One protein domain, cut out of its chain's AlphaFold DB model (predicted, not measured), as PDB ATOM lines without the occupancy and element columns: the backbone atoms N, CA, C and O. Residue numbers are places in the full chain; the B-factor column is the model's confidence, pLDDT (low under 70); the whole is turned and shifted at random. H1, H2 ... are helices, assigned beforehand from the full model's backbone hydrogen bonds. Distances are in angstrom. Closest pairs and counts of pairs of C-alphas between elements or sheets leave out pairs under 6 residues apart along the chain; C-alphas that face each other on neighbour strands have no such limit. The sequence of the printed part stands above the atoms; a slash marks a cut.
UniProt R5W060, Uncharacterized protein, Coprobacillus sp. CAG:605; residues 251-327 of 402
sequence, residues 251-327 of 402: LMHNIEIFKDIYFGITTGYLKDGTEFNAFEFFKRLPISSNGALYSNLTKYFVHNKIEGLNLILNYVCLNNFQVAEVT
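AT A GLANCE: This is residues 251 to 327 of the 402 residues of an uncharacterized protein of Coprobacillus sp. CAG:605 (UniProt R5W060). Helices H3 and H4 lie side by side, and the long H1 packs at an angle on H4 through residues 261 to 265. H2 folds back along H1; tiny H5 sits by the first residue of H3. The printed part has 77 residues with five named helices, H1 to H5, and no named strand: all helix, compact, radius of gyration of the C-alphas 11.7 A, spanning 30 by 26 by 18 A.

HOW THE PARTS SIT: H1, residues 251 to 267, and H2, residues 278 to 284, form a hairpin and only just touch, with 3 pairs of C-alphas within 8 A, the closest Ile 261 and Phe 281 at 6.7 A. H3, residues 293 to 304, and H4, residues 309 to 318, form a hairpin at a shallow tilt of 1 degrees, opposite ways; their closest C-alphas, Phe 301 and Leu 309, are 6.6 A apart. H1 touches H4 at a steep tilt of 53 degrees, closest C-alphas Tyr 262 and Ile 312, 6.6 A. H5, residues 324 to 327, is close to but not clearly touching H3. Every O i to N i+4 pair is within hydrogen-bond range in H1 to H4; H5 is too short for one.

IN THESE COORDINATES: H1 runs 24.3 A from C-alpha 251 at (183.420, 127.844, 185.282), H3 16.3 A; H5 ends at C-alpha 327, (174.640, 118.717, 166.128).

THE WHOLE: The printed part has no cut and no long link; no printed residue is under 70.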
ATOM      1  N   LEU A 251     184.400 128.779 184.744       91.75
ATOM      2  CA  LEU A 251     183.420 127.844 185.282       91.75
ATOM      3  C   LEU A 251     182.215 128.574 185.889       91.75
ATOM      4  O   LEU A 251     181.077 128.217 185.584       91.75
ATOM      5  N   MET A 252     182.442 129.603 186.710       91.69
ATOM      6  CA  MET A 252     181.356 130.401 187.292       91.69
ATOM      7  C   MET A 252     180.511 131.083 186.211       91.69
ATOM      8  O   MET A 252     179.282 131.062 186.285       91.69
ATOM      9  N   HIS A 253     181.153 131.625 185.173       91.75
ATOM     10  CA  HIS A 253     180.456 132.205 184.029       91.75
ATOM     11  C   HIS A 253     179.591 131.164 183.298       91.75
ATOM     12  O   HIS A 253     178.404 131.390 183.062       91.75
ATOM     13  N   ASN A 254     180.149 129.984 183.023       92.12
ATOM     14  CA  ASN A 254     179.434 128.890 182.368       92.12
ATOM     15  C   ASN A 254     178.250 128.390 183.209       92.12
ATOM     16  O   ASN A 254     177.196 128.077 182.659       92.12
ATOM     17  N   ILE A 255     178.381 128.348 184.540       91.94
ATOM     18  CA  ILE A 255     177.275 128.011 185.447       91.94
ATOM     19  C   ILE A 255     176.132 129.025 185.318       91.94
ATOM     20  O   ILE A 255     174.971 128.620 185.252       91.94
ATOM     21  N   GLU A 256     176.424 130.326 185.246       92.25
ATOM     22  CA  GLU A 256     175.382 131.345 185.061       92.25
ATOM     23  C   GLU A 256     174.668 131.225 183.713       92.25
ATOM     24  O   GLU A 256     173.442 131.360 183.662       92.25
ATOM     25  N   ILE A 257     175.403 130.884 182.651       92.88
ATOM     26  CA  ILE A 257     174.819 130.556 181.347       92.88
ATOM     27  C   ILE A 257     173.877 129.352 181.466       92.88
ATOM     28  O   ILE A 257     172.749 129.396 180.976       92.88
ATOM     29  N   PHE A 258     174.291 128.278 182.144       93.69
ATOM     30  CA  PHE A 258     173.428 127.110 182.329       93.69
ATOM     31  C   PHE A 258     172.185 127.419 183.164       93.69
ATOM     32  O   PHE A 258     171.117 126.891 182.860       93.69
ATOM     33  N   LYS A 259     172.279 128.301 184.166       92.31
ATOM     34  CA  LYS A 259     171.102 128.786 184.909       92.31
ATOM     35  C   LYS A 259     170.145 129.575 184.016       92.31
ATOM     36  O   LYS A 259     168.937 129.457 184.183       92.31
ATOM     37  N   ASP A 260     170.666 130.375 183.089       94.06
ATOM     38  CA  ASP A 260     169.849 131.119 182.125       94.06
ATOM     39  C   ASP A 260     169.158 130.179 181.123       94.06
ATOM     40  O   ASP A 260     167.951 130.267 180.915       94.06
ATOM     41  N   ILE A 261     169.881 129.181 180.600       94.44
ATOM     42  CA  ILE A 261     169.301 128.116 179.764       94.44
ATOM     43  C   ILE A 261     168.225 127.341 180.533       94.44
ATOM     44  O   ILE A 261     167.152 127.081 179.997       94.44
ATOM     45  N   TYR A 262     168.494 126.975 181.789       93.81
ATOM     46  CA  TYR A 262     167.525 126.302 182.651       93.81
ATOM     47  C   TYR A 262     166.248 127.136 182.783       93.81
ATOM     48  O   TYR A 262     165.153 126.620 182.565       93.81
ATOM     49  N   PHE A 263     166.393 128.429 183.087       94.06
ATOM     50  CA  PHE A 263     165.272 129.356 183.184       94.06
ATOM     51  C   PHE A 263     164.479 129.395 181.870       94.06
ATOM     52  O   PHE A 263     163.277 129.137 181.897       94.06
ATOM     53  N   GLY A 264     165.162 129.553 180.733       95.88
ATOM     54  CA  GLY A 264     164.560 129.524 179.398       95.88
ATOM     55  C   GLY A 264     163.765 128.254 179.096       95.88
ATOM     56  O   GLY A 264     162.638 128.341 178.613       95.88
ATOM     57  N   ILE A 265     164.292 127.074 179.444       95.50
ATOM     58  CA  ILE A 265     163.571 125.800 179.280       95.50
ATOM     59  C   ILE A 265     162.288 125.783 180.122       95.50
ATOM     60  O   ILE A 265     161.271 125.251 179.680       95.50
ATOM     61  N   THR A 266     162.323 126.340 181.337       94.12
ATOM     62  CA  THR A 266     161.170 126.314 182.251       94.12
ATOM     63  C   THR A 266     160.097 127.353 181.944       94.12
ATOM     64  O   THR A 266     158.919 127.072 182.148       94.12
ATOM     65  N   THR A 267     160.477 128.548 181.489       95.81
ATOM     66  CA  THR A 267     159.559 129.692 181.357       95.81
ATOM     67  C   THR A 267     159.227 130.039 179.909       95.81
ATOM     68  O   THR A 267     158.285 130.792 179.674       95.81
ATOM     69  N   GLY A 268     159.991 129.521 178.944       96.31
ATOM     70  CA  GLY A 268     159.931 129.945 177.546       96.31
ATOM     71  C   GLY A 268     160.681 131.249 177.260       96.31
ATOM     72  O   GLY A 268     160.712 131.673 176.109       96.31
ATOM     73  N   TYR A 269     161.315 131.872 178.259       97.19
ATOM     74  CA  TYR A 269     162.048 133.131 178.110       97.19
ATOM     75  C   TYR A 269     163.360 133.118 178.890       97.19
ATOM     76  O   TYR A 269     163.445 132.592 179.996       97.19
ATOM     77  N   LEU A 270     164.391 133.734 178.328       94.75
ATOM     78  CA  LEU A 270     165.672 133.957 178.992       94.75
ATOM     79  C   LEU A 270     165.577 135.106 180.007       94.75
ATOM     80  O   LEU A 270     164.612 135.874 180.012       94.75
ATOM     81  N   LYS A 271     166.589 135.257 180.870       91.56
ATOM     82  CA  LYS A 271     166.642 136.334 181.880       91.56
ATOM     83  C   LYS A 271     166.570 137.739 181.266       91.56
ATOM     84  O   LYS A 271     166.110 138.663 181.928       91.56
ATOM     85  N   ASP A 272     167.025 137.898 180.025       92.50
ATOM     86  CA  ASP A 272     166.979 139.158 179.271       92.50
ATOM     87  C   ASP A 272     165.624 139.418 178.575       92.50
ATOM     88  O   ASP A 272     165.447 140.461 177.950       92.50
ATOM     89  N   GLY A 273     164.658 138.498 178.702       93.06
ATOM     90  CA  GLY A 273     163.336 138.581 178.080       93.06
ATOM     91  C   GLY A 273     163.264 138.016 176.658       93.06
ATOM     92  O   GLY A 273     162.180 137.992 176.078       93.06
ATOM     93  N   THR A 274     164.375 137.535 176.092       93.94
ATOM     94  CA  THR A 274     164.385 136.881 174.774       93.94
ATOM     95  C   THR A 274     163.614 135.562 174.828       93.94
ATOM     96  O   THR A 274     163.796 134.773 175.758       93.94
ATOM     97  N   GLU A 275     162.777 135.290 173.824       95.56
ATOM     98  CA  GLU A 275     162.085 134.002 173.694       95.56
ATOM     99  C   GLU A 275     163.096 132.856 173.555       95.56
ATOM    100  O   GLU A 275     164.013 132.886 172.729       95.56
ATOM    101  N   PHE A 276     162.929 131.828 174.381       96.38
ATOM    102  CA  PHE A 276     163.820 130.685 174.406       96.38
ATOM    103  C   PHE A 276     163.452 129.680 173.314       96.38
ATOM    104  O   PHE A 276     162.350 129.136 173.275       96.38
ATOM    105  N   ASN A 277     164.413 129.377 172.443       93.19
ATOM    106  CA  ASN A 277     164.253 128.400 171.374       93.19
ATOM    107  C   ASN A 277     165.564 127.633 171.116       93.19
ATOM    108  O   ASN A 277     166.601 127.896 171.729       93.19
ATOM    109  N   ALA A 278     165.527 126.678 170.182       92.88
ATOM    110  CA  ALA A 278     166.683 125.847 169.854       92.88
ATOM    111  C   ALA A 278     167.900 126.664 169.375       92.88
ATOM    112  O   ALA A 278     169.036 126.297 169.669       92.88
ATOM    113  N   PHE A 279     167.685 127.774 168.663       92.38
ATOM    114  CA  PHE A 279     168.771 128.652 168.233       92.38
ATOM    115  C   PHE A 279     169.436 129.333 169.433       92.38
ATOM    116  O   PHE A 279     170.654 129.241 169.583       92.38
ATOM    117  N   GLU A 280     168.649 129.931 170.332       93.25
ATOM    118  CA  GLU A 280     169.174 130.589 171.532       93.25
ATOM    119  C   GLU A 280     169.842 129.589 172.498       93.25
ATOM    120  O   GLU A 280     170.820 129.954 173.158       93.25
ATOM    121  N   PHE A 281     169.397 128.323 172.517       94.06
ATOM    122  CA  PHE A 281     170.072 127.220 173.212       94.06
ATOM    123  C   PHE A 281     171.487 126.978 172.665       94.06
ATOM    124  O   PHE A 281     172.450 127.048 173.425       94.06
ATOM    125  N   PHE A 282     171.641 126.735 171.356       92.31
ATOM    126  CA  PHE A 282     172.961 126.476 170.757       92.31
ATOM    127  C   PHE A 282     173.885 127.693 170.788       92.31
ATOM    128  O   PHE A 282     175.091 127.531 170.937       92.31
ATOM    129  N   LYS A 283     173.329 128.900 170.658       90.94
ATOM    130  CA  LYS A 283     174.073 130.163 170.713       90.94
ATOM    131  C   LYS A 283     174.701 130.424 172.082       90.94
ATOM    132  O   LYS A 283     175.794 130.971 172.141       90.94
ATOM    133  N   ARG A 284     174.021 130.061 173.175       91.00
ATOM    134  CA  ARG A 284     174.526 130.273 174.545       91.00
ATOM    135  C   ARG A 284     175.377 129.134 175.062       91.00
ATOM    136  O   ARG A 284     176.116 129.333 176.015       91.00
ATOM    137  N   LEU A 285     175.252 127.943 174.490       90.88
ATOM    138  CA  LEU A 285     175.865 126.756 175.053       90.88
ATOM    139  C   LEU A 285     177.401 126.907 175.158       90.88
ATOM    140  O   LEU A 285     178.065 127.020 174.130       90.88
ATOM    141  N   PRO A 286     177.996 126.834 176.364       87.19
ATOM    142  CA  PRO A 286     179.420 127.120 176.561       87.19
ATOM    143  C   PRO A 286     180.326 125.932 176.199       87.19
ATOM    144  O   PRO A 286     181.493 125.883 176.580       87.19
ATOM    145  N   ILE A 287     179.791 124.933 175.495       85.31
ATOM    146  CA  ILE A 287     180.504 123.714 175.125       85.31
ATOM    147  C   ILE A 287     180.333 123.423 173.634       85.31
ATOM    148  O   ILE A 287     179.233 123.447 173.081       85.31
ATOM    149  N   SER A 288     181.441 123.078 172.984       78.50
ATOM    150  CA  SER A 288     181.418 122.576 171.613       78.50
ATOM    151  C   SER A 288     181.101 121.086 171.608       78.50
ATOM    152  O   SER A 288     181.667 120.298 172.373       78.50
ATOM    153  N   SER A 289     180.174 120.682 170.744       77.94
ATOM    154  CA  SER A 289     179.687 119.308 170.728       77.94
ATOM    155  C   SER A 289     180.010 118.511 169.479       77.94
ATOM    156  O   SER A 289     180.015 117.300 169.600       77.94
ATOM    157  N   ASN A 290     180.249 119.126 168.316       85.25
ATOM    158  CA  ASN A 290     180.440 118.476 167.003       85.25
ATOM    159  C   ASN A 290     179.926 117.011 166.897       85.25
ATOM    160  O   ASN A 290     180.704 116.072 166.737       85.25
ATOM    161  N   GLY A 291     178.608 116.814 167.028       87.62
ATOM    162  CA  GLY A 291     177.952 115.498 166.927       87.62
ATOM    163  C   GLY A 291     177.899 114.641 168.205       87.62
ATOM    164  O   GLY A 291     177.343 113.548 168.183       87.62
ATOM    165  N   ALA A 292     178.441 115.110 169.325       90.88
ATOM    166  CA  ALA A 292     178.544 114.408 170.607       90.88
ATOM    167  C   ALA A 292     177.969 115.233 171.780       90.88
ATOM    168  O   ALA A 292     178.476 115.194 172.900       90.88
ATOM    169  N   LEU A 293     176.904 116.006 171.539       92.50
ATOM    170  CA  LEU A 293     176.372 116.971 172.511       92.50
ATOM    171  C   LEU A 293     176.004 116.344 173.854       92.50
ATOM    172  O   LEU A 293     176.456 116.810 174.896       92.50
ATOM    173  N   TYR A 294     175.202 115.280 173.827       92.25
ATOM    174  CA  TYR A 294     174.706 114.643 175.044       92.25
ATOM    175  C   TYR A 294     175.848 114.122 175.929       92.25
ATOM    176  O   TYR A 294     175.867 114.346 177.143       92.25
ATOM    177  N   SER A 295     176.835 113.452 175.327       92.12
ATOM    178  CA  SER A 295     177.968 112.893 176.063       92.12
ATOM    179  C   SER A 295     178.909 113.985 176.575       92.12
ATOM    180  O   SER A 295     179.364 113.887 177.714       92.12
ATOM    181  N   ASN A 296     179.148 115.046 175.796       93.12
ATOM    182  CA  ASN A 296     179.960 116.186 176.226       93.12
ATOM    183  C   ASN A 296     179.299 116.950 177.380       93.12
ATOM    184  O   ASN A 296     179.976 117.233 178.365       93.12
ATOM    185  N   LEU A 297     177.985 117.200 177.320       92.69
ATOM    186  CA  LEU A 297     177.227 117.793 178.431       92.69
ATOM    187  C   LEU A 297     177.324 116.947 179.693       92.69
ATOM    188  O   LEU A 297     177.672 117.455 180.754       92.69
ATOM    189  N   THR A 298     177.056 115.647 179.569       92.19
ATOM    190  CA  THR A 298     177.086 114.728 180.710       92.19
ATOM    191  C   THR A 298     178.458 114.747 181.379       92.19
ATOM    192  O   THR A 298     178.555 114.933 182.590       92.19
ATOM    193  N   LYS A 299     179.534 114.628 180.589       92.94
ATOM    194  CA  LYS A 299     180.909 114.705 181.100       92.94
ATOM    195  C   LYS A 299     181.189 116.046 181.770       92.94
ATOM    196  O   LYS A 299     181.736 116.056 182.868       92.94
ATOM    197  N   TYR A 300     180.799 117.150 181.135       92.06
ATOM    198  CA  TYR A 300     181.059 118.493 181.642       92.06
ATOM    199  C   TYR A 300     180.383 118.735 182.994       92.06
ATOM    200  O   TYR A 300     181.028 119.200 183.931       92.06
ATOM    201  N   PHE A 301     179.107 118.375 183.134       91.50
ATOM    202  CA  PHE A 301     178.369 118.556 184.385       91.50
ATOM    203  C   PHE A 301     178.868 117.638 185.498       91.50
ATOM    204  O   PHE A 301     178.991 118.091 186.633       91.50
ATOM    205  N   VAL A 302     179.179 116.372 185.192       90.19
ATOM    206  CA  VAL A 302     179.713 115.424 186.185       90.19
ATOM    207  C   VAL A 302     181.084 115.877 186.677       90.19
ATOM    208  O   VAL A 302     181.320 115.905 187.883       90.19
ATOM    209  N   HIS A 303     181.974 116.265 185.761       91.00
ATOM    210  CA  HIS A 303     183.319 116.726 186.099       91.00
ATOM    211  C   HIS A 303     183.284 117.987 186.973       91.00
ATOM    212  O   HIS A 303     183.963 118.047 187.994       91.00
ATOM    213  N   ASN A 304     182.436 118.954 186.610       89.19
ATOM    214  CA  ASN A 304     182.337 120.244 187.292       89.19
ATOM    215  C   ASN A 304     181.299 120.283 188.429       89.19
ATOM    216  O   ASN A 304     181.103 121.332 189.035       89.19
ATOM    217  N   LYS A 305     180.624 119.161 188.718       88.69
ATOM    218  CA  LYS A 305     179.581 119.034 189.756       88.69
ATOM    219  C   LYS A 305     178.475 120.098 189.647       88.69
ATOM    220  O   LYS A 305     178.038 120.654 190.651       88.69
ATOM    221  N   ILE A 306     178.029 120.383 188.425       85.31
ATOM    222  CA  ILE A 306     176.985 121.384 188.161       85.31
ATOM    223  C   ILE A 306     175.603 120.764 188.412       85.31
ATOM    224  O   ILE A 306     175.286 119.692 187.893       85.31
ATOM    225  N   GLU A 307     174.768 121.441 189.199       79.12
ATOM    226  CA  GLU A 307     173.388 121.028 189.476       79.12
ATOM    227  C   GLU A 307     172.448 121.280 188.278       79.12
ATOM    228  O   GLU A 307     172.747 122.056 187.373       79.12
ATOM    229  N   GLY A 308     171.283 120.622 188.246       71.44
ATOM    230  CA  GLY A 308     170.276 120.849 187.194       71.44
ATOM    231  C   GLY A 308     170.504 120.097 185.874       71.44
ATOM    232  O   GLY A 308     169.766 120.322 184.913       71.44
ATOM    233  N   LEU A 309     171.460 119.156 185.838       79.19
ATOM    234  CA  LEU A 309     171.791 118.307 184.679       79.19
ATOM    235  C   LEU A 309     170.556 117.711 183.979       79.19
ATOM    236  O   LEU A 309     170.455 117.727 182.753       79.19
ATOM    237  N   ASN A 310     169.604 117.198 184.762       87.62
ATOM    238  CA  ASN A 310     168.482 116.421 184.238       87.62
ATOM    239  C   ASN A 310     167.570 117.238 183.318       87.62
ATOM    240  O   ASN A 310     167.129 116.716 182.299       87.62
ATOM    241  N   LEU A 311     167.298 118.512 183.630       92.56
ATOM    242  CA  LEU A 311     166.390 119.320 182.810       92.56
ATOM    243  C   LEU A 311     166.998 119.610 181.431       92.56
ATOM    244  O   LEU A 311     166.334 119.429 180.411       92.56
ATOM    245  N   ILE A 312     168.272 120.006 181.400       93.44
ATOM    246  CA  ILE A 312     168.981 120.327 180.157       93.44
ATOM    247  C   ILE A 312     169.162 119.067 179.302       93.44
ATOM    248  O   ILE A 312     168.904 119.106 178.099       93.44
ATOM    249  N   LEU A 313     169.536 117.929 179.900       92.81
ATOM    250  CA  LEU A 313     169.628 116.666 179.160       92.81
ATOM    251  C   LEU A 313     168.265 116.191 178.644       92.81
ATOM    252  O   LEU A 313     168.186 115.700 177.519       92.81
ATOM    253  N   ASN A 314     167.190 116.365 179.417       94.69
ATOM    254  CA  ASN A 314     165.840 116.047 178.954       94.69
ATOM    255  C   ASN A 314     165.450 116.918 177.758       94.69
ATOM    256  O   ASN A 314     164.927 116.393 176.778       94.69
ATOM    257  N   TYR A 315     165.758 118.217 177.793       95.00
ATOM    258  CA  TYR A 315     165.537 119.110 176.655       95.00
ATOM    259  C   TYR A 315     166.315 118.657 175.410       95.00
ATOM    260  O   TYR A 315     165.746 118.599 174.319       95.00
ATOM    261  N   VAL A 316     167.582 118.260 175.569       94.44
ATOM    262  CA  VAL A 316     168.402 117.686 174.486       94.44
ATOM    263  C   VAL A 316     167.732 116.449 173.885       94.44
ATOM    264  O   VAL A 316     167.605 116.372 172.665       94.44
ATOM    265  N   CYS A 317     167.257 115.521 174.721       93.69
ATOM    266  CA  CYS A 317     166.585 114.298 174.276       93.69
ATOM    267  C   CYS A 317     165.255 114.570 173.560       93.69
ATOM    268  O   CYS A 317     165.014 114.018 172.487       93.69
ATOM    269  N   LEU A 318     164.406 115.430 174.133       94.50
ATOM    270  CA  LEU A 318     163.088 115.771 173.585       94.50
ATOM    271  C   LEU A 318     163.183 116.419 172.200       94.50
ATOM    272  O   LEU A 318     162.322 116.192 171.355       94.50
ATOM    273  N   ASN A 319     164.245 117.188 171.954       93.00
ATOM    274  CA  ASN A 319     164.472 117.852 170.673       93.00
ATOM    275  C   ASN A 319     165.379 117.057 169.714       93.00
ATOM    276  O   ASN A 319     165.752 117.562 168.655       93.00
ATOM    277  N   ASN A 320     165.728 115.808 170.043       92.31
ATOM    278  CA  ASN A 320     166.612 114.948 169.249       92.31
ATOM    279  C   ASN A 320     168.041 115.492 169.044       92.31
ATOM    280  O   ASN A 320     168.720 115.132 168.080       92.31
ATOM    281  N   PHE A 321     168.544 116.339 169.946       93.00
ATOM    282  CA  PHE A 321     169.893 116.912 169.839       93.00
ATOM    283  C   PHE A 321     171.007 115.927 170.239       93.00
ATOM    284  O   PHE A 321     172.187 116.191 170.021       93.00
ATOM    285  N   GLN A 322     170.655 114.767 170.793       91.00
ATOM    286  CA  GLN A 322     171.558 113.633 170.999       91.00
ATOM    287  C   GLN A 322     171.991 112.964 169.685       91.00
ATOM    288  O   GLN A 322     172.974 112.227 169.675       91.00
ATOM    289  N   VAL A 323     171.263 113.199 168.588       90.75
ATOM    290  CA  VAL A 323     171.574 112.641 167.270       90.75
ATOM    291  C   VAL A 323     172.744 113.410 166.655       90.75
ATOM    292  O   VAL A 323     172.699 114.636 166.516       90.75
ATOM    293  N   ALA A 324     173.798 112.687 166.274       89.38
ATOM    294  CA  ALA A 324     175.043 113.288 165.806       89.38
ATOM    295  C   ALA A 324     174.827 114.174 164.574       89.38
ATOM    296  O   ALA A 324     175.322 115.295 164.532       89.38
ATOM    297  N   GLU A 325     174.027 113.731 163.604       86.31
ATOM    298  CA  GLU A 325     173.748 114.465 162.364       86.31
ATOM    299  C   GLU A 325     173.061 115.819 162.594       86.31
ATOM    300  O   GLU A 325     173.123 116.694 161.731       86.31
ATOM    301  N   VAL A 326     172.399 116.009 163.738       84.94
ATOM    302  CA  VAL A 326     171.717 117.264 164.082       84.94
ATOM    303  C   VAL A 326     172.707 118.301 164.617       84.94
ATOM    304  O   VAL A 326     172.573 119.489 164.325       84.94
ATOM    305  N   THR A 327     173.708 117.853 165.378       89.06
ATOM    306  CA  THR A 327     174.640 118.717 166.128       89.06
ATOM    307  C   THR A 327     176.068 118.710 165.592       89.06
ATOM    308  O   THR A 327     176.940 119.386 166.145       89.06
TER     309      THR A 327